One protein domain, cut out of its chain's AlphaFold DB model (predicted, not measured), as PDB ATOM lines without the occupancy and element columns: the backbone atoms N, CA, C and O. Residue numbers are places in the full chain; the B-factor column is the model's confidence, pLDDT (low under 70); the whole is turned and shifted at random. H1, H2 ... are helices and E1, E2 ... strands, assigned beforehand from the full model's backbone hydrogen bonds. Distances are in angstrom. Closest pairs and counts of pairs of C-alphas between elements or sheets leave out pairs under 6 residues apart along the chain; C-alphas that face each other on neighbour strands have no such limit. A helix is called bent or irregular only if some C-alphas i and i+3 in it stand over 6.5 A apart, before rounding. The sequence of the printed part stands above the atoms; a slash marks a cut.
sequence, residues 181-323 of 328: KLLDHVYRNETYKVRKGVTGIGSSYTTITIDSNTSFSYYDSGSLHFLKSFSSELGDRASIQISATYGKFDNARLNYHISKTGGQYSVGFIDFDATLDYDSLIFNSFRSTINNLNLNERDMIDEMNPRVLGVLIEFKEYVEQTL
ATOM      1  N   LYS A 181      30.323  43.754 -26.516       95.81
ATOM      2  CA  LYS A 181      31.311  43.309 -27.512       95.81
ATOM      3  C   LYS A 181      30.672  42.693 -28.745       95.81
ATOM      4  O   LYS A 181      31.174  42.904 -29.847       95.81
ATOM      5  N   LEU A 182      29.593  41.932 -28.577       97.44
ATOM      6  CA  LEU A 182      28.871  41.337 -29.695       97.44
ATOM      7  C   LEU A 182      28.263  42.412 -30.598       97.44
ATOM      8  O   LEU A 182      28.456  42.378 -31.811       97.44
ATOM      9  N   LEU A 183      27.589  43.404 -30.016       97.31
ATOM     10  CA  LEU A 183      27.026  44.522 -30.766       97.31
ATOM     11  C   LEU A 183      28.124  45.339 -31.460       97.31
ATOM     12  O   LEU A 183      27.990  45.645 -32.645       97.31
ATOM     13  N   ASP A 184      29.235  45.623 -30.778       96.25
ATOM     14  CA  ASP A 184      30.384  46.299 -31.391       96.25
ATOM     15  C   ASP A 184      30.976  45.478 -32.551       96.25
ATOM     16  O   ASP A 184      31.346  46.043 -33.578       96.25
ATOM     17  N   HIS A 185      31.035  44.148 -32.432       96.31
ATOM     18  CA  HIS A 185      31.540  43.261 -33.483       96.31
ATOM     19  C   HIS A 185      30.635  43.234 -34.720       96.31
ATOM     20  O   HIS A 185      31.125  43.379 -35.850       96.31
ATOM     21  N   VAL A 186      29.326  43.071 -34.509       97.50
ATOM     22  CA  VAL A 186      28.310  43.031 -35.571       97.50
ATOM     23  C   VAL A 186      28.255  44.374 -36.304       97.50
ATOM     24  O   VAL A 186      28.270  44.407 -37.534       97.50
ATOM     25  N   TYR A 187      28.295  45.490 -35.569       97.50
ATOM     26  CA  TYR A 187      28.172  46.846 -36.119       97.50
ATOM     27  C   TYR A 187      29.503  47.586 -36.298       97.50
ATOM     28  O   TYR A 187      29.509  48.801 -36.501       97.50
ATOM     29  N   ARG A 188      30.646  46.885 -36.303       96.62
ATOM     30  CA  ARG A 188      31.987  47.500 -36.421       96.62
ATOM     31  C   ARG A 188      32.167  48.407 -37.644       96.62
ATOM     32  O   ARG A 188      32.955  49.344 -37.602       96.62
ATOM     33  N   ASN A 189      31.426  48.135 -38.721       97.56
ATOM     34  CA  ASN A 189      31.450  48.906 -39.971       97.56
ATOM     35  C   ASN A 189      30.277  49.899 -40.099       97.56
ATOM     36  O   ASN A 189      30.215  50.653 -41.066       97.56
ATOM     37  N   GLU A 190      29.349  49.913 -39.142       96.81
ATOM     38  CA  GLU A 190      28.156  50.767 -39.123       96.81
ATOM     39  C   GLU A 190      28.004  51.463 -37.763       96.81
ATOM     40  O   GLU A 190      26.915  51.565 -37.202       96.81
ATOM     41  N   THR A 191      29.111  51.965 -37.217       94.69
ATOM     42  CA  THR A 191      29.172  52.524 -35.857       94.69
ATOM     43  C   THR A 191      28.216  53.695 -35.624       94.69
ATOM     44  O   THR A 191      27.800  53.923 -34.493       94.69
ATOM     45  N   TYR A 192      27.790  54.397 -36.680       95.75
ATOM     46  CA  TYR A 192      26.766  55.448 -36.618       95.75
ATOM     47  C   TYR A 192      25.384  54.939 -36.164       95.75
ATOM     48  O   TYR A 192      24.559  55.739 -35.725       95.75
ATOM     49  N   LYS A 193      25.125  53.625 -36.251       97.19
ATOM     50  CA  LYS A 193      23.919  52.979 -35.708       97.19
ATOM     51  C   LYS A 193      24.011  52.725 -34.204       97.19
ATOM     52  O   LYS A 193      22.979  52.480 -33.579       97.19
ATOM     53  N   VAL A 194      25.214  52.762 -33.630       98.00
ATOM     54  CA  VAL A 194      25.487  52.412 -32.235       98.00
ATOM     55  C   VAL A 194      25.465  53.670 -31.374       98.00
ATOM     56  O   VAL A 194      26.206  54.625 -31.601       98.00
ATOM     57  N   ARG A 195      24.644  53.662 -30.327       97.50
ATOM     58  CA  ARG A 195      24.603  54.705 -29.303       97.50
ATOM     59  C   ARG A 195      24.815  54.082 -27.933       97.50
ATOM     60  O   ARG A 195      23.996  53.287 -27.489       97.50
ATOM     61  N   LYS A 196      25.858  54.519 -27.233       97.50
ATOM     62  CA  LYS A 196      26.129  54.131 -25.844       97.50
ATOM     63  C   LYS A 196      25.800  55.276 -24.890       97.50
ATOM     64  O   LYS A 196      25.871  56.445 -25.275       97.50
ATOM     65  N   GLY A 197      25.417  54.962 -23.659       96.56
ATOM     66  CA  GLY A 197      25.124  55.979 -22.656       96.56
ATOM     67  C   GLY A 197      24.798  55.406 -21.288       96.56
ATOM     68  O   GLY A 197      24.947  54.212 -21.046       96.56
ATOM     69  N   VAL A 198      24.344  56.281 -20.393       96.31
ATOM     70  CA  VAL A 198      23.912  55.930 -19.038       96.31
ATOM     71  C   VAL A 198      22.528  56.522 -18.802       96.31
ATOM     72  O   VAL A 198      22.258  57.673 -19.150       96.31
ATOM     73  N   THR A 199      21.625  55.714 -18.260       92.81
ATOM     74  CA  THR A 199      20.271  56.125 -17.880       92.81
ATOM     75  C   THR A 199      20.299  57.062 -16.669       92.81
ATOM     76  O   THR A 199      21.284  57.130 -15.936       92.81
ATOM     77  N   GLY A 200      19.189  57.753 -16.386       89.19
ATOM     78  CA  GLY A 200      19.087  58.636 -15.212       89.19
ATOM     79  C   GLY A 200      19.267  57.932 -13.857       89.19
ATOM     80  O   GLY A 200      19.482  58.604 -12.853       89.19
ATOM     81  N   ILE A 201      19.205  56.597 -13.829       89.50
ATOM     82  CA  ILE A 201      19.411  55.765 -12.634       89.50
ATOM     83  C   ILE A 201      20.791  55.083 -12.599       89.50
ATOM     84  O   ILE A 201      21.028  54.242 -11.740       89.50
ATOM     85  N   GLY A 202      21.701  55.426 -13.518       91.69
ATOM     86  CA  GLY A 202      23.085  54.940 -13.506       91.69
ATOM     87  C   GLY A 202      23.343  53.629 -14.257       91.69
ATOM     88  O   GLY A 202      24.496  53.225 -14.342       91.69
ATOM     89  N   SER A 203      22.320  52.988 -14.834       93.69
ATOM     90  CA  SER A 203      22.501  51.807 -15.698       93.69
ATOM     91  C   SER A 203      23.031  52.226 -17.067       93.69
ATOM     92  O   SER A 203      22.447  53.102 -17.715       93.69
ATOM     93  N   SER A 204      24.143  51.630 -17.486       96.75
ATOM     94  CA  SER A 204      24.713  51.802 -18.817       96.75
ATOM     95  C   SER A 204      23.927  51.014 -19.866       96.75
ATOM     96  O   SER A 204      23.319  49.979 -19.581       96.75
ATOM     97  N   TYR A 205      23.902  51.536 -21.090       97.25
ATOM     98  CA  TYR A 205      23.189  50.921 -22.200       97.25
ATOM     99  C   TYR A 205      23.943  51.070 -23.522       97.25
ATOM    100  O   TYR A 205      24.648  52.056 -23.750       97.25
ATOM    101  N   THR A 206      23.711  50.112 -24.418       98.12
ATOM    102  CA  THR A 206      24.069  50.170 -25.838       98.12
ATOM    103  C   THR A 206      22.804  49.979 -26.664       98.12
ATOM    104  O   THR A 206      22.155  48.941 -26.578       98.12
ATOM    105  N   THR A 207      22.446  50.977 -27.466       98.06
ATOM    106  CA  THR A 207      21.303  50.949 -28.381       98.06
ATOM    107  C   THR A 207      21.789  50.922 -29.820       98.06
ATOM    108  O   THR A 207      22.603  51.748 -30.226       98.06
ATOM    109  N   ILE A 208      21.228  50.012 -30.600       98.56
ATOM    110  CA  ILE A 208      21.364  49.920 -32.041       98.56
ATOM    111  C   ILE A 208      20.111  50.477 -32.700       98.56
ATOM    112  O   ILE A 208      18.998  50.033 -32.418       98.56
ATOM    113  N   THR A 209      20.298  51.419 -33.618       98.31
ATOM    114  CA  THR A 209      19.252  51.849 -34.550       98.31
ATOM    115  C   THR A 209      19.307  50.933 -35.768       98.31
ATOM    116  O   THR A 209      20.211  51.059 -36.593       98.31
ATOM    117  N   ILE A 210      18.389  49.967 -35.839       97.69
ATOM    118  CA  ILE A 210      18.351  48.958 -36.910       97.69
ATOM    119  C   ILE A 210      17.878  49.628 -38.202       97.69
ATOM    120  O   ILE A 210      18.529  49.508 -39.242       97.69
ATOM    121  N   ASP A 211      16.798  50.401 -38.100       96.56
ATOM    122  CA  ASP A 211      16.215  51.197 -39.176       96.56
ATOM    123  C   ASP A 211      15.466  52.425 -38.601       96.56
ATOM    124  O   ASP A 211      15.676  52.821 -37.453       96.56
ATOM    125  N   SER A 212      14.616  53.077 -39.403       95.56
ATOM    126  CA  SER A 212      13.914  54.308 -39.015       95.56
ATOM    127  C   SER A 212      12.833  54.122 -37.944       95.56
ATOM    128  O   SER A 212      12.414  55.115 -37.338       95.56
ATOM    129  N   ASN A 213      12.365  52.896 -37.702       97.19
ATOM    130  CA  ASN A 213      11.326  52.604 -36.718       97.19
ATOM    131  C   ASN A 213      11.666  51.456 -35.759       97.19
ATOM    132  O   ASN A 213      10.882  51.216 -34.837       97.19
ATOM    133  N   THR A 214      12.819  50.813 -35.927       98.44
ATOM    134  CA  THR A 214      13.241  49.635 -35.174       98.44
ATOM    135  C   THR A 214      14.568  49.877 -34.461       98.44
ATOM    136  O   THR A 214      15.536  50.392 -35.028       98.44
ATOM    137  N   SER A 215      14.636  49.487 -33.190       98.56
ATOM    138  CA  SER A 215      15.856  49.574 -32.390       98.56
ATOM    139  C   SER A 215      16.003  48.386 -31.453       98.56
ATOM    140  O   SER A 215      15.019  47.834 -30.967       98.56
ATOM    141  N   PHE A 216      17.248  48.034 -31.160       98.62
ATOM    142  CA  PHE A 216      17.595  47.047 -30.148       98.62
ATOM    143  C   PHE A 216      18.432  47.715 -29.068       98.62
ATOM    144  O   PHE A 216      19.324  48.491 -29.383       98.62
ATOM    145  N   SER A 217      18.161  47.457 -27.795       98.25
ATOM    146  CA  SER A 217      18.966  47.992 -26.696       98.25
ATOM    147  C   SER A 217      19.358  46.899 -25.724       98.25
ATOM    148  O   SER A 217      18.513  46.111 -25.312       98.25
ATOM    149  N   TYR A 218      20.619  46.908 -25.317       98.06
ATOM    150  CA  TYR A 218      21.139  46.134 -24.202       98.06
ATOM    151  C   TYR A 218      21.457  47.072 -23.038       98.06
ATOM    152  O   TYR A 218      22.022  48.146 -23.248       98.06
ATOM    153  N   TYR A 219      21.108  46.651 -21.829       96.56
ATOM    154  CA  TYR A 219      21.433  47.329 -20.578       96.56
ATOM    155  C   TYR A 219      22.354  46.437 -19.747       96.56
ATOM    156  O   TYR A 219      22.172  45.221 -19.720       96.56
ATOM    157  N   ASP A 220      23.287  47.035 -19.007       93.75
ATOM    158  CA  ASP A 220      24.196  46.316 -18.095       93.75
ATOM    159  C   ASP A 220      23.488  45.487 -17.014       93.75
ATOM    160  O   ASP A 220      24.057  44.542 -16.472       93.75
ATOM    161  N   SER A 221      22.211  45.768 -16.756       91.38
ATOM    162  CA  SER A 221      21.338  44.933 -15.934       91.38
ATOM    163  C   SER A 221      21.035  43.557 -16.549       91.38
ATOM    164  O   SER A 221      20.337  42.755 -15.931       91.38
ATOM    165  N   GLY A 222      21.472  43.295 -17.785       92.31
ATOM    166  CA  GLY A 222      21.141  42.098 -18.556       92.31
ATOM    167  C   GLY A 222      19.846  42.209 -19.368       92.31
ATOM    168  O   GLY A 222      19.430  41.222 -19.972       92.31
ATOM    169  N   SER A 223      19.183  43.372 -19.368       94.94
ATOM    170  CA  SER A 223      17.915  43.561 -20.085       94.94
ATOM    171  C   SER A 223      18.158  43.825 -21.570       94.94
ATOM    172  O   SER A 223      18.976  44.673 -21.927       94.94
ATOM    173  N   LEU A 224      17.420  43.129 -22.429       97.75
ATOM    174  CA  LEU A 224      17.380  43.313 -23.878       97.75
ATOM    175  C   LEU A 224      16.025  43.872 -24.262       97.75
ATOM    176  O   LEU A 224      15.013  43.305 -23.863       97.75
ATOM    177  N   HIS A 225      15.986  44.959 -25.023       98.00
ATOM    178  CA  HIS A 225      14.758  45.605 -25.473       98.00
ATOM    179  C   HIS A 225      14.738  45.675 -27.004       98.00
ATOM    180  O   HIS A 225      15.610  46.309 -27.594       98.00
ATOM    181  N   PHE A 226      13.720  45.096 -27.638       98.62
ATOM    182  CA  PHE A 226      13.438  45.228 -29.064       98.62
ATOM    183  C   PHE A 226      12.249  46.178 -29.278       98.62
ATOM    184  O   PHE A 226      11.091  45.835 -29.041       98.62
ATOM    185  N   LEU A 227      12.604  47.411 -29.630       98.62
ATOM    186  CA  LEU A 227      11.823  48.576 -30.041       98.62
ATOM    187  C   LEU A 227      11.229  48.523 -31.449       98.62
ATOM    188  O   LEU A 227      12.030  48.741 -32.345       98.62
ATOM    189  N   LYS A 228       9.915  48.394 -31.693       98.44
ATOM    190  CA  LYS A 228       9.342  48.726 -33.018       98.44
ATOM    191  C   LYS A 228       8.208  49.742 -32.952       98.44
ATOM    192  O   LYS A 228       7.247  49.570 -32.206       98.44
ATOM    193  N   SER A 229       8.324  50.809 -33.739       97.25
ATOM    194  CA  SER A 229       7.363  51.916 -33.812       97.25
ATOM    195  C   SER A 229       6.505  51.878 -35.079       97.25
ATOM    196  O   SER A 229       6.940  51.427 -36.140       97.25
ATOM    197  N   PHE A 230       5.296  52.422 -34.977       95.00
ATOM    198  CA  PHE A 230       4.273  52.450 -36.022       95.00
ATOM    199  C   PHE A 230       3.481  53.763 -35.977       95.00
ATOM    200  O   PHE A 230       3.473  54.469 -34.965       95.00
ATOM    201  N   SER A 231       2.768  54.073 -37.059       93.12
ATOM    202  CA  SER A 231       1.615  54.976 -36.992       93.12
ATOM    203  C   SER A 231       0.455  54.276 -36.288       93.12
ATOM    204  O   SER A 231       0.353  53.049 -36.359       93.12
ATOM    205  N   SER A 232      -0.419  55.047 -35.645       91.81
ATOM    206  CA  SER A 232      -1.626  54.517 -35.016       91.81
ATOM    207  C   SER A 232      -2.859  55.305 -35.428       91.81
ATOM    208  O   SER A 232      -2.743  56.468 -35.795       91.81
ATOM    209  N   GLU A 233      -4.034  54.684 -35.365       89.50
ATOM    210  CA  GLU A 233      -5.316  55.391 -35.496       89.50
ATOM    211  C   GLU A 233      -5.821  55.934 -34.145       89.50
ATOM    212  O   GLU A 233      -6.603  56.884 -34.091       89.50
ATOM    213  N   LEU A 234      -5.323  55.386 -33.030       90.56
ATOM    214  CA  LEU A 234      -5.685  55.791 -31.664       90.56
ATOM    215  C   LEU A 234      -4.812  56.939 -31.121       90.56
ATOM    216  O   LEU A 234      -5.128  57.566 -30.103       90.56
ATOM    217  N   GLY A 235      -3.716  57.246 -31.811       89.75
ATOM    218  CA  GLY A 235      -2.756  58.299 -31.488       89.75
ATOM    219  C   GLY A 235      -1.968  58.724 -32.724       89.75
ATOM    220  O   GLY A 235      -2.263  58.282 -33.818       89.75
ATOM    221  N   ASP A 236      -0.936  59.547 -32.563       90.25
ATOM    222  CA  ASP A 236      -0.056  59.907 -33.685       90.25
ATOM    223  C   ASP A 236       1.014  58.830 -33.927       90.25
ATOM    224  O   ASP A 236       1.502  58.649 -35.044       90.25
ATOM    225  N   ARG A 237       1.418  58.122 -32.864       93.00
ATOM    226  CA  ARG A 237       2.451  57.078 -32.895       93.00
ATOM    227  C   ARG A 237       2.102  55.959 -31.927       93.00
ATOM    228  O   ARG A 237       1.660  56.234 -30.812       93.00
ATOM    229  N   ALA A 238       2.406  54.727 -32.312       95.25
ATOM    230  CA  ALA A 238       2.412  53.570 -31.429       95.25
ATOM    231  C   ALA A 238       3.769  52.863 -31.448       95.25
ATOM    232  O   ALA A 238       4.564  53.042 -32.370       95.25
ATOM    233  N   SER A 239       4.037  52.038 -30.445       96.62
ATOM    234  CA  SER A 239       5.168  51.119 -30.448       96.62
ATOM    235  C   SER A 239       4.867  49.849 -29.667       96.62
ATOM    236  O   SER A 239       4.164  49.878 -28.655       96.62
ATOM    237  N   ILE A 240       5.461  48.752 -30.130       97.25
ATOM    238  CA  ILE A 240       5.598  47.502 -29.391       97.25
ATOM    239  C   ILE A 240       7.046  47.411 -28.931       97.25
ATOM    240  O   ILE A 240       7.966  47.625 -29.720       97.25
ATOM    241  N   GLN A 241       7.242  47.082 -27.662       98.06
ATOM    242  CA  GLN A 241       8.553  46.762 -27.122       98.06
ATOM    243  C   GLN A 241       8.529  45.391 -26.471       98.06
ATOM    244  O   GLN A 241       7.825  45.202 -25.480       98.06
ATOM    245  N   ILE A 242       9.346  44.474 -26.977       98.06
ATOM    246  CA  ILE A 242       9.619  43.205 -26.302       98.06
ATOM    247  C   ILE A 242      10.872  43.396 -25.456       98.06
ATOM    248  O   ILE A 242      11.889  43.873 -25.952       98.06
ATOM    249  N   SER A 243      10.802  43.071 -24.172       97.62
ATOM    250  CA  SER A 243      11.928  43.137 -23.247       97.62
ATOM    251  C   SER A 243      12.113  41.823 -22.508       97.62
ATOM    252  O   SER A 243      11.138  41.291 -21.984       97.62
ATOM    253  N   ALA A 244      13.342  41.326 -22.422       96.69
ATOM    254  CA  ALA A 244      13.667  40.104 -21.692       96.69
ATOM    255  C   ALA A 244      15.143  40.076 -21.276       96.69
ATOM    256  O   ALA A 244      15.947  40.881 -21.739       96.69
ATOM    257  N   THR A 245      15.518  39.123 -20.426       96.12
ATOM    258  CA  THR A 245      16.926  38.791 -20.164       96.12
ATOM    259  C   THR A 245      17.310  37.587 -21.016       96.12
ATOM    260  O   THR A 245      16.531  36.642 -21.109       96.12
ATOM    261  N   TYR A 246      18.495  37.601 -21.631       93.88
ATOM    262  CA  TYR A 246      18.972  36.457 -22.418       93.88
ATOM    263  C   TYR A 246      18.974  35.158 -21.596       93.88
ATOM    264  O   TYR A 246      19.471  35.150 -20.468       93.88
ATOM    265  N   GLY A 247      18.441  34.066 -22.157       93.00
ATOM    266  CA  GLY A 247      18.278  32.788 -21.457       93.00
ATOM    267  C   GLY A 247      17.046  32.715 -20.553       93.00
ATOM    268  O   GLY A 247      16.933  31.772 -19.774       93.00
ATOM    269  N   LYS A 248      16.181  33.735 -20.596       95.94
ATOM    270  CA  LYS A 248      14.903  33.826 -19.874       95.94
ATOM    271  C   LYS A 248      13.820  34.428 -20.769       95.94
ATOM    272  O   LYS A 248      13.047  35.290 -20.341       95.94
ATOM    273  N   PHE A 249      13.829  34.065 -22.049       95.75
ATOM    274  CA  PHE A 249      12.823  34.546 -22.996       95.75
ATOM    275  C   PHE A 249      11.447  33.914 -22.748       95.75
ATOM    276  O   PHE A 249      10.441  34.470 -23.178       95.75
ATOM    277  N   ASP A 250      11.388  32.844 -21.956       95.56
ATOM    278  CA  ASP A 250      10.170  32.259 -21.384       95.56
ATOM    279  C   ASP A 250       9.432  33.180 -20.395       95.56
ATOM    280  O   ASP A 250       8.261  32.970 -20.080       95.56
ATOM    281  N   ASN A 251      10.101  34.237 -19.937       95.88
ATOM    282  CA  ASN A 251       9.546  35.288 -19.097       95.88
ATOM    283  C   ASN A 251       9.831  36.671 -19.705       95.88
ATOM    284  O   ASN A 251      10.410  37.559 -19.068       95.88
ATOM    285  N   ALA A 252       9.455  36.836 -20.972       97.12
ATOM    286  CA  ALA A 252       9.534  38.105 -21.674       97.12
ATOM    287  C   ALA A 252       8.358  39.018 -21.307       97.12
ATOM    288  O   ALA A 252       7.281  38.582 -20.903       97.12
ATOM    289  N   ARG A 253       8.552  40.321 -21.506       96.69
ATOM    290  CA  ARG A 253       7.518  41.342 -21.362       96.69
ATOM    291  C   ARG A 253       7.298  42.060 -22.675       96.69
ATOM    292  O   ARG A 253       8.240  42.566 -23.275       96.69
ATOM    293  N   LEU A 254       6.045  42.175 -23.073       96.06
ATOM    294  CA  LEU A 254       5.598  42.988 -24.189       96.06
ATOM    295  C   LEU A 254       4.944  44.254 -23.639       96.06
ATOM    296  O   LEU A 254       4.023  44.180 -22.828       96.06
ATOM    297  N   ASN A 255       5.414  45.416 -24.083       95.19
ATOM    298  CA  ASN A 255       4.847  46.714 -23.740       95.19
ATOM    299  C   ASN A 255       4.225  47.340 -24.982       95.19
ATOM    300  O   ASN A 255       4.846  47.389 -26.046       95.19
ATOM    301  N   TYR A 256       3.026  47.875 -24.813       93.19
ATOM    302  CA  TYR A 256       2.380  48.746 -25.776       93.19
ATOM    303  C   TYR A 256       2.470  50.175 -25.315       93.19
ATOM    304  O   TYR A 256       2.242  50.475 -24.146       93.19
ATOM    305  N   HIS A 257       2.740  51.058 -26.259       94.00
ATOM    306  CA  HIS A 257       2.736  52.485 -26.027       94.00
ATOM    307  C   HIS A 257       2.042  53.168 -27.201       94.00
ATOM    308  O   HIS A 257       2.417  52.945 -28.347       94.00
ATOM    309  N   ILE A 258       1.047  54.003 -26.913       94.25
ATOM    310  CA  ILE A 258       0.357  54.856 -27.887       94.25
ATOM    311  C   ILE A 258       0.491  56.292 -27.402       94.25
ATOM    312  O   ILE A 258       0.288  56.568 -26.224       94.25
ATOM    313  N   SER A 259       0.836  57.212 -28.295       94.50
ATOM    314  CA  SER A 259       1.096  58.613 -27.950       94.50
ATOM    315  C   SER A 259       0.539  59.584 -28.979       94.50
ATOM    316  O   SER A 259       0.418  59.249 -30.157       94.50
ATOM    317  N   LYS A 260       0.235  60.802 -28.526       93.06
ATOM    318  CA  LYS A 260      -0.118  61.957 -29.360       93.06
ATOM    319  C   LYS A 260       0.880  63.097 -29.169       93.06
ATOM    320  O   LYS A 260       1.560  63.211 -28.143       93.06
ATOM    321  N   THR A 261       0.934  63.971 -30.161       86.19
ATOM    322  CA  THR A 261       1.645  65.244 -30.142       86.19
ATOM    323  C   THR A 261       1.189  66.040 -28.923       86.19
ATOM    324  O   THR A 261       0.001  66.105 -28.615       86.19
ATOM    325  N   GLY A 262       2.142  66.614 -28.190       83.19
ATOM    326  CA  GLY A 262       1.872  67.262 -26.901       83.19
ATOM    327  C   GLY A 262       2.098  66.370 -25.674       83.19
ATOM    328  O   GLY A 262       1.840  66.811 -24.561       83.19
ATOM    329  N   GLY A 263       2.619  65.148 -25.849       82.75
ATOM    330  CA  GLY A 263       3.163  64.339 -24.749       82.75
ATOM    331  C   GLY A 263       2.133  63.533 -23.955       82.75
ATOM    332  O   GLY A 263       2.459  63.016 -22.891       82.75
ATOM    333  N   GLN A 264       0.901  63.407 -24.452       91.62
ATOM    334  CA  GLN A 264      -0.081  62.470 -23.904       91.62
ATOM    335  C   GLN A 264       0.198  61.061 -24.422       91.62
ATOM    336  O   GLN A 264       0.448  60.876 -25.616       91.62
ATOM    337  N   TYR A 265       0.126  60.070 -23.539       93.44
ATOM    338  CA  TYR A 265       0.373  58.682 -23.903       93.44
ATOM    339  C   TYR A 265      -0.385  57.696 -23.008       93.44
ATOM    340  O   TYR A 265      -0.743  58.006 -21.868       93.44
ATOM    341  N   SER A 266      -0.608  56.502 -23.543       92.19
ATOM    342  CA  SER A 266      -1.171  55.352 -22.841       92.19
ATOM    343  C   SER A 266      -0.242  54.153 -23.002       92.19
ATOM    344  O   SER A 266       0.266  53.902 -24.094       92.19
ATOM    345  N   VAL A 267      -0.009  53.428 -21.907       91.12
ATOM    346  CA  VAL A 267       0.897  52.277 -21.826       91.12
ATOM    347  C   VAL A 267       0.190  51.107 -21.164       91.12
ATOM    348  O   VAL A 267      -0.511  51.270 -20.159       91.12
ATOM    349  N   GLY A 268       0.420  49.921 -21.709       90.50
ATOM    350  CA  GLY A 268       0.063  48.659 -21.081       90.50
ATOM    351  C   GLY A 268       1.158  47.629 -21.306       90.50
ATOM    352  O   GLY A 268       1.986  47.786 -22.202       90.50
ATOM    353  N   PHE A 269       1.170  46.579 -20.493       92.94
ATOM    354  CA  PHE A 269       2.104  45.474 -20.676       92.94
ATOM    355  C   PHE A 269       1.466  44.116 -20.401       92.94
ATOM    356  O   PHE A 269       0.436  44.010 -19.725       92.94
ATOM    357  N   ILE A 270       2.116  43.076 -20.909       93.88
ATOM    358  CA  ILE A 270       1.834  41.676 -20.609       93.88
ATOM    359  C   ILE A 270       3.146  40.897 -20.552       93.88
ATOM    360  O   ILE A 270       4.077  41.178 -21.306       93.88
ATOM    361  N   ASP A 271       3.213  39.935 -19.640       94.94
ATOM    362  CA  ASP A 271       4.307  38.972 -19.579       94.94
ATOM    363  C   ASP A 271       3.893  37.722 -20.372       94.94
ATOM    364  O   ASP A 271       2.731  37.306 -20.307       94.94
ATOM    365  N   PHE A 272       4.809  37.156 -21.153       95.25
ATOM    366  CA  PHE A 272       4.551  36.009 -22.022       95.25
ATOM    367  C   PHE A 272       5.833  35.210 -22.294       95.25
ATOM    368  O   PHE A 272       6.944  35.704 -22.097       95.25
ATOM    369  N   ASP A 273       5.662  33.981 -22.771       95.75
ATOM    370  CA  ASP A 273       6.761  33.109 -23.175       95.75
ATOM    371  C   ASP A 273       7.122  33.367 -24.641       95.75
ATOM    372  O   ASP A 273       6.437  32.926 -25.558       95.75
ATOM    373  N   ALA A 274       8.203  34.102 -24.885       95.31
ATOM    374  CA  ALA A 274       8.641  34.419 -26.239       95.31
ATOM    375  C   ALA A 274       9.296  33.229 -26.965       95.31
ATOM    376  O   ALA A 274       9.580  33.346 -28.155       95.31
ATOM    377  N   THR A 275       9.561  32.109 -26.279       93.50
ATOM    378  CA  THR A 275      10.231  30.932 -26.863       93.50
ATOM    379  C   THR A 275       9.278  29.992 -27.592       93.50
ATOM    380  O   THR A 275       9.730  29.161 -28.382       93.50
ATOM    381  N   LEU A 276       7.972  30.123 -27.357       92.62
ATOM    382  CA  LEU A 276       6.963  29.324 -28.035       92.62
ATOM    383  C   LEU A 276       6.809  29.770 -29.492       92.62
ATOM    384  O   LEU A 276       6.810  30.960 -29.807       92.62
ATOM    385  N   ASP A 277       6.630  28.799 -30.383       87.12
ATOM    386  CA  ASP A 277       6.218  29.082 -31.752       87.12
ATOM    387  C   ASP A 277       4.713  29.388 -31.770       87.12
ATOM    388  O   ASP A 277       3.897  28.656 -31.203       87.12
ATOM    389  N   TYR A 278       4.345  30.490 -32.420       86.50
ATOM    390  CA  TYR A 278       2.974  30.986 -32.467       86.50
ATOM    391  C   TYR A 278       2.486  31.090 -33.910       86.50
ATOM    392  O   TYR A 278       3.008  31.889 -34.683       86.50
ATOM    393  N   ASP A 279       1.416  30.365 -34.245       83.69
ATOM    394  CA  ASP A 279       0.732  30.521 -35.539       83.69
ATOM    395  C   ASP A 279      -0.013  31.867 -35.629       83.69
ATOM    396  O   ASP A 279      -0.126  32.478 -36.689       83.69
ATOM    397  N   SER A 280      -0.531  32.344 -34.491       82.44
ATOM    398  CA  SER A 280      -1.095  33.684 -34.307       82.44
ATOM    399  C   SER A 280      -1.000  34.064 -32.827       82.44
ATOM    400  O   SER A 280      -1.563  33.384 -31.971       82.44
ATOM    401  N   LEU A 281      -0.250  35.122 -32.500       88.56
ATOM    402  CA  LEU A 281      -0.112  35.608 -31.123       88.56
ATOM    403  C   LEU A 281      -1.105  36.748 -30.879       88.56
ATOM    404  O   LEU A 281      -0.989  37.815 -31.479       88.56
ATOM    405  N   ILE A 282      -2.090  36.506 -30.012       86.75
ATOM    406  CA  ILE A 282      -3.179  37.438 -29.696       86.75
ATOM    407  C   ILE A 282      -3.341  37.502 -28.177       86.75
ATOM    408  O   ILE A 282      -3.492  36.473 -27.517       86.75
ATOM    409  N   PHE A 283      -3.348  38.711 -27.621       88.38
ATOM    410  CA  PHE A 283      -3.547  38.938 -26.193       88.38
ATOM    411  C   PHE A 283      -4.934  39.522 -25.920       88.38
ATOM    412  O   PHE A 283      -5.369  40.453 -26.591       88.38
ATOM    413  N   ASN A 284      -5.626  38.998 -24.908       84.94
ATOM    414  CA  ASN A 284      -7.016  39.373 -24.614       84.94
ATOM    415  C   ASN A 284      -7.160  40.451 -23.530       84.94
ATOM    416  O   ASN A 284      -8.272  40.884 -23.244       84.94
ATOM    417  N   SER A 285      -6.060  40.843 -22.891       82.62
ATOM    418  CA  SER A 285      -6.033  41.862 -21.841       82.62
ATOM    419  C   SER A 285      -4.608  42.344 -21.617       82.62
ATOM    420  O   SER A 285      -3.672  41.562 -21.799       82.62
ATOM    421  N   PHE A 286      -4.450  43.563 -21.109       82.31
ATOM    422  CA  PHE A 286      -3.156  44.093 -20.675       82.31
ATOM    423  C   PHE A 286      -3.247  44.711 -19.288       82.31
ATOM    424  O   PHE A 286      -4.273  45.243 -18.868       82.31
ATOM    425  N   ARG A 287      -2.126  44.720 -18.566       82.31
ATOM    426  CA  ARG A 287      -2.011  45.520 -17.346       82.31
ATOM    427  C   ARG A 287      -1.768  46.969 -17.756       82.31
ATOM    428  O   ARG A 287      -0.640  47.336 -18.080       82.31
ATOM    429  N   SER A 288      -2.829  47.778 -17.787       73.81
ATOM    430  CA  SER A 288      -2.707  49.218 -18.037       73.81
ATOM    431  C   SER A 288      -1.923  49.876 -16.906       73.81
ATOM    432  O   SER A 288      -2.240  49.700 -15.729       73.81
ATOM    433  N   THR A 289      -0.886  50.627 -17.265       77.62
ATOM    434  CA  THR A 289      -0.061  51.369 -16.304       77.62
ATOM    435  C   THR A 289      -0.360  52.857 -16.343       77.62
ATOM    436  O   THR A 289      -0.363  53.507 -15.303       77.62
ATOM    437  N   ILE A 290      -0.601  53.407 -17.536       86.94
ATOM    438  CA  ILE A 290      -0.892  54.827 -17.768       86.94
ATOM    439  C   ILE A 290      -1.927  54.903 -18.891       86.94
ATOM    440  O   ILE A 290      -1.760  54.234 -19.906       86.94
ATOM    441  N   ASN A 291      -2.980  55.711 -18.746       87.56
ATOM    442  CA  ASN A 291      -3.981  55.895 -19.803       87.56
ATOM    443  C   ASN A 291      -4.382  57.366 -19.982       87.56
ATOM    444  O   ASN A 291      -5.546  57.728 -19.825       87.56
ATOM    445  N   ASN A 292      -3.423  58.235 -20.308       90.38
ATOM    446  CA  ASN A 292      -3.693  59.675 -20.421       90.38
ATOM    447  C   ASN A 292      -4.499  60.036 -21.677       90.38
ATOM    448  O   ASN A 292      -5.015  61.147 -21.774       90.38
ATOM    449  N   LEU A 293      -4.600  59.113 -22.638       89.75
ATOM    450  CA  LEU A 293      -5.419  59.270 -23.839       89.75
ATOM    451  C   LEU A 293      -6.871  58.791 -23.645       89.75
ATOM    452  O   LEU A 293      -7.664  58.939 -24.570       89.75
ATOM    453  N   ASN A 294      -7.227  58.247 -22.471       89.75
ATOM    454  CA  ASN A 294      -8.546  57.667 -22.178       89.75
ATOM    455  C   ASN A 294      -8.997  56.618 -23.216       89.75
ATOM    456  O   ASN A 294     -10.171  56.563 -23.580       89.75
ATOM    457  N   LEU A 295      -8.064  55.800 -23.709       88.44
ATOM    458  CA  LEU A 295      -8.359  54.761 -24.698       88.44
ATOM    459  C   LEU A 295      -9.101  53.596 -24.045       88.44
ATOM    460  O   LEU A 295      -8.812  53.231 -22.899       88.44
ATOM    461  N   ASN A 296     -10.034  52.996 -24.784       88.12
ATOM    462  CA  ASN A 296     -10.636  51.729 -24.395       88.12
ATOM    463  C   ASN A 296      -9.609  50.598 -24.569       88.12
ATOM    464  O   ASN A 296      -8.886  50.561 -25.563       88.12
ATOM    465  N   GLU A 297      -9.551  49.666 -23.616       83.62
ATOM    466  CA  GLU A 297      -8.621  48.531 -23.672       83.62
ATOM    467  C   GLU A 297      -8.830  47.678 -24.930       83.62
ATOM    468  O   GLU A 297      -7.858  47.239 -25.540       83.62
ATOM    469  N   ARG A 298     -10.085  47.494 -25.357       87.44
ATOM    470  CA  ARG A 298     -10.423  46.729 -26.558       87.44
ATOM    471  C   ARG A 298      -9.906  47.395 -27.825       87.44
ATOM    472  O   ARG A 298      -9.320  46.712 -28.651       87.44
ATOM    473  N   ASP A 299     -10.041  48.712 -27.931       88.44
ATOM    474  CA  ASP A 299      -9.515  49.453 -29.080       88.44
ATOM    475  C   ASP A 299      -7.985  49.307 -29.145       88.44
ATOM    476  O   ASP A 299      -7.424  49.045 -30.207       88.44
ATOM    477  N   MET A 300      -7.299  49.398 -27.997       85.25
ATOM    478  CA  MET A 300      -5.848  49.176 -27.926       85.25
ATOM    479  C   MET A 300      -5.453  47.742 -28.313       85.25
ATOM    480  O   MET A 300      -4.453  47.553 -29.003       85.25
ATOM    481  N   ILE A 301      -6.212  46.740 -27.863       87.25
ATOM    482  CA  ILE A 301      -6.033  45.327 -28.232       87.25
ATOM    483  C   ILE A 301      -6.162  45.160 -29.750       87.25
ATOM    484  O   ILE A 301      -5.263  44.592 -30.372       87.25
ATOM    485  N   ASP A 302      -7.243  45.675 -30.336       90.19
ATOM    486  CA  ASP A 302      -7.569  45.518 -31.755       90.19
ATOM    487  C   ASP A 302      -6.532  46.214 -32.657       90.19
ATOM    488  O   ASP A 302      -6.149  45.672 -33.695       90.19
ATOM    489  N   GLU A 303      -6.001  47.363 -32.230       90.62
ATOM    490  CA  GLU A 303      -4.956  48.110 -32.944       90.62
ATOM    491  C   GLU A 303      -3.575  47.425 -32.891       90.62
ATOM    492  O   GLU A 303      -2.812  47.432 -33.867       90.62
ATOM    493  N   MET A 304      -3.217  46.851 -31.737       91.00
ATOM    494  CA  MET A 304      -1.846  46.398 -31.475       91.00
ATOM    495  C   MET A 304      -1.628  44.911 -31.762       91.00
ATOM    496  O   MET A 304      -0.582  44.549 -32.307       91.00
ATOM    497  N   ASN A 305      -2.595  44.043 -31.442       91.25
ATOM    498  CA  ASN A 305      -2.453  42.591 -31.598       91.25
ATOM    499  C   ASN A 305      -2.058  42.135 -33.008       91.25
ATOM    500  O   ASN A 305      -1.169  41.287 -33.105       91.25
ATOM    501  N   PRO A 306      -2.610  42.700 -34.104       92.56
ATOM    502  CA  PRO A 306      -2.233  42.282 -35.455       92.56
ATOM    503  C   PRO A 306      -0.737  42.445 -35.769       92.56
ATOM    504  O   PRO A 306      -0.239  41.854 -36.723       92.56
ATOM    505  N   ARG A 307      -0.008  43.255 -34.985       93.25
ATOM    506  CA  ARG A 307       1.406  43.585 -35.205       93.25
ATOM    507  C   ARG A 307       2.360  42.760 -34.341       93.25
ATOM    508  O   ARG A 307       3.534  42.651 -34.682       93.25
ATOM    509  N   VAL A 308       1.881  42.183 -33.237       93.94
ATOM    510  CA  VAL A 308       2.715  41.528 -32.213       93.94
ATOM    511  C   VAL A 308       3.561  40.408 -32.787       93.94
ATOM    512  O   VAL A 308       4.771  40.392 -32.570       93.94
ATOM    513  N   LEU A 309       2.927  39.474 -33.500       95.50
ATOM    514  CA  LEU A 309       3.615  38.291 -34.006       95.50
ATOM    515  C   LEU A 309       4.755  38.686 -34.950       95.50
ATOM    516  O   LEU A 309       5.852  38.156 -34.829       95.50
ATOM    517  N   GLY A 310       4.522  39.671 -35.824       95.44
ATOM    518  CA  GLY A 310       5.563  40.202 -36.705       95.44
ATOM    519  C   GLY A 310       6.746  40.780 -35.925       95.44
ATOM    520  O   GLY A 310       7.887  40.450 -36.218       95.44
ATOM    521  N   VAL A 311       6.486  41.566 -34.874       96.88
ATOM    522  CA  VAL A 311       7.555  42.128 -34.025       96.88
ATOM    523  C   VAL A 311       8.332  41.041 -33.282       96.88
ATOM    524  O   VAL A 311       9.549  41.147 -33.161       96.88
ATOM    525  N   LEU A 312       7.656  39.999 -32.791       96.69
ATOM    526  CA  LEU A 312       8.315  38.867 -32.134       96.69
ATOM    527  C   LEU A 312       9.200  38.083 -33.108       96.69
ATOM    528  O   LEU A 312      10.331  37.753 -32.757       96.69
ATOM    529  N   ILE A 313       8.712  37.821 -34.323       96.31
ATOM    530  CA  ILE A 313       9.490  37.150 -35.373       96.31
ATOM    531  C   ILE A 313      10.729  37.976 -35.709       96.31
ATOM    532  O   ILE A 313      11.832  37.442 -35.667       96.31
ATOM    533  N   GLU A 314      10.581  39.281 -35.940       97.44
ATOM    534  CA  GLU A 314      11.722  40.159 -36.217       97.44
ATOM    535  C   GLU A 314      12.728  40.192 -35.061       97.44
ATOM    536  O   GLU A 314      13.935  40.202 -35.294       97.44
ATOM    537  N   PHE A 315      12.259  40.171 -33.809       97.38
ATOM    538  CA  PHE A 315      13.150  40.080 -32.657       97.38
ATOM    539  C   PHE A 315      13.924  38.751 -32.643       97.38
ATOM    540  O   PHE A 315      15.141  38.755 -32.438       97.38
ATOM    541  N   LYS A 316      13.250  37.625 -32.901       96.94
ATOM    542  CA  LYS A 316      13.877  36.297 -32.990       96.94
ATOM    543  C   LYS A 316      14.907  36.246 -34.118       96.94
ATOM    544  O   LYS A 316      16.051  35.871 -33.879       96.94
ATOM    545  N   GLU A 317      14.546  36.715 -35.310       97.56
ATOM    546  CA  GLU A 317      15.448  36.803 -36.462       97.56
ATOM    547  C   GLU A 317      16.647  37.710 -36.182       97.56
ATOM    548  O   GLU A 317      17.779  37.366 -36.519       97.56
ATOM    549  N   TYR A 318      16.435  38.843 -35.514       98.00
ATOM    550  CA  TYR A 318      17.524  39.725 -35.117       98.00
ATOM    551  C   TYR A 318      18.525  39.009 -34.199       98.00
ATOM    552  O   TYR A 318      19.730  39.032 -34.448       98.00
ATOM    553  N   VAL A 319      18.047  38.318 -33.166       97.44
ATOM    554  CA  VAL A 319      18.909  37.583 -32.229       97.44
ATOM    555  C   VAL A 319      19.638  36.424 -32.925       97.44
ATOM    556  O   VAL A 319      20.854  36.296 -32.788       97.44
ATOM    557  N   GLU A 320      18.933  35.610 -33.708       96.94
ATOM    558  CA  GLU A 320      19.503  34.385 -34.281       96.94
ATOM    559  C   GLU A 320      20.337  34.636 -35.534       96.94
ATOM    560  O   GLU A 320      21.422  34.077 -35.677       96.94
ATOM    561  N   GLN A 321      19.851  35.479 -36.442       97.19
ATOM    562  CA  GLN A 321      20.480  35.688 -37.746       97.19
ATOM    563  C   GLN A 321      21.444  36.873 -37.736       97.19
ATOM    564  O   GLN A 321      22.490  36.805 -38.376       97.19
ATOM    565  N   THR A 322      21.116  37.955 -37.017       97.06
ATOM    566  CA  THR A 322      21.975  39.153 -36.983       97.06
ATOM    567  C   THR A 322      23.021  39.067 -35.879       97.06
ATOM    568  O   THR A 322      24.198  39.310 -36.137       97.06
ATOM    569  N   LEU A 323      22.622  38.708 -34.654       97.25
ATOM    570  CA  LEU A 323      23.562  38.562 -33.538       97.25
ATOM    571  C   LEU A 323      24.238  37.183 -33.501       97.25
ATOM    572  O   LEU A 323      25.224  37.013 -32.788       97.25
TER     573      LEU A 323
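Overview. This is residues 181 to 323 of the 328 residues of the protein "DUF5011 domain-containing protein" of Bacilli bacterium (UniProt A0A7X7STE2). Picture one broad, twisted sheet of eight strands, E1 to E8, side by side in chain order, with the long bent helix H2 laid over one face as two arms. The short helix H1 sits by the E1 end, and no named helix covers the other face. The printed part has 143 residues, with H1, E1 to E8 and then H2 along the chain; the sheet is antiparallel throughout, and the class is mixed, helices and strands. The whole is compact, with a radius of gyration of the C-alphas of 15.5 A and spans of 44 by 37 by 26 A.

Along the chain. Find C-alpha 181 at (31.311, 43.309, -27.512); there H1 begins, residues 181 to 186. Next come E1, residues 194 to 198, E2, 204 to 209, E3, 214 to 219, and E4, 223 to 230, 22.8 A long. The longest strands follow: E5, 237 to 245, 26.6 A, and E6, 252 to 260, and E7, 264 to 272, each 26.9 A; E7 begins at C-alpha 264, (-0.081, 62.470, -23.904). E8 is residues 287 to 291. By its hydrogen bonds H2 was assigned as one helix, residues 297 to 322, but it is bent: C-alphas 306 and 309 are 7.2 A apart. Its arms are H2a, 297 to 306, 14.8 A, itself irregular with C-alphas 303 and 306 6.9 A apart, and H2b, 309 to 322, 18.6 A, ending at C-alpha 322, (21.975, 39.153, -36.983).

Arrangement. The eight strands form a meander, each the antiparallel neighbour of the one before; E1 and E8 are the edge strands. Look for N 195 and O 207 between E1 and E2, 2.8 A; N 208 and O 216 between E2 and E3, 2.7 A; N 217 and O 225 between E3 and E4, 2.8 A; N 226 and O 242 between E4 and E5, 2.8 A; N 241 and O 255 between E5 and E6, 2.9 A; N 256 and O 268 between E6 and E7, 2.8 A; and N 267 and O 290 between E7 and E8, 2.8 A, each within hydrogen-bond range. H2a and H2b are on the same face, two layers with the sheet, at a steep tilt of 44 degrees to each other. H2a, at a height over the sheet of 9.6 A, runs across the strands, at 74 degrees to E5 on the local plane; its closest C-alphas to E6 are Met 304 and Tyr 256, 7.5 A. H2b, at a height of 10.0 A, runs slantwise to the strands, at 51 degrees to E5 on the local plane; its closest C-alphas to E4 are Phe 315 and Phe 226, 6.3 A. H1 only grazes the sheet, with residues 183 to 184. In H1 and H2b every O i to N i+4 pair is within hydrogen-bond range; in H2a, 5 of 6.

Size, cuts and confidence. The two C-alphas farthest apart, those of Asn 189 and Asn 296, are 45.0 A apart. The printed part has no cut, and its one long link is residues 273 to 286, between E7 and E8. The mean pLDDT of the printed part is 93.4, and no printed residue is under 70.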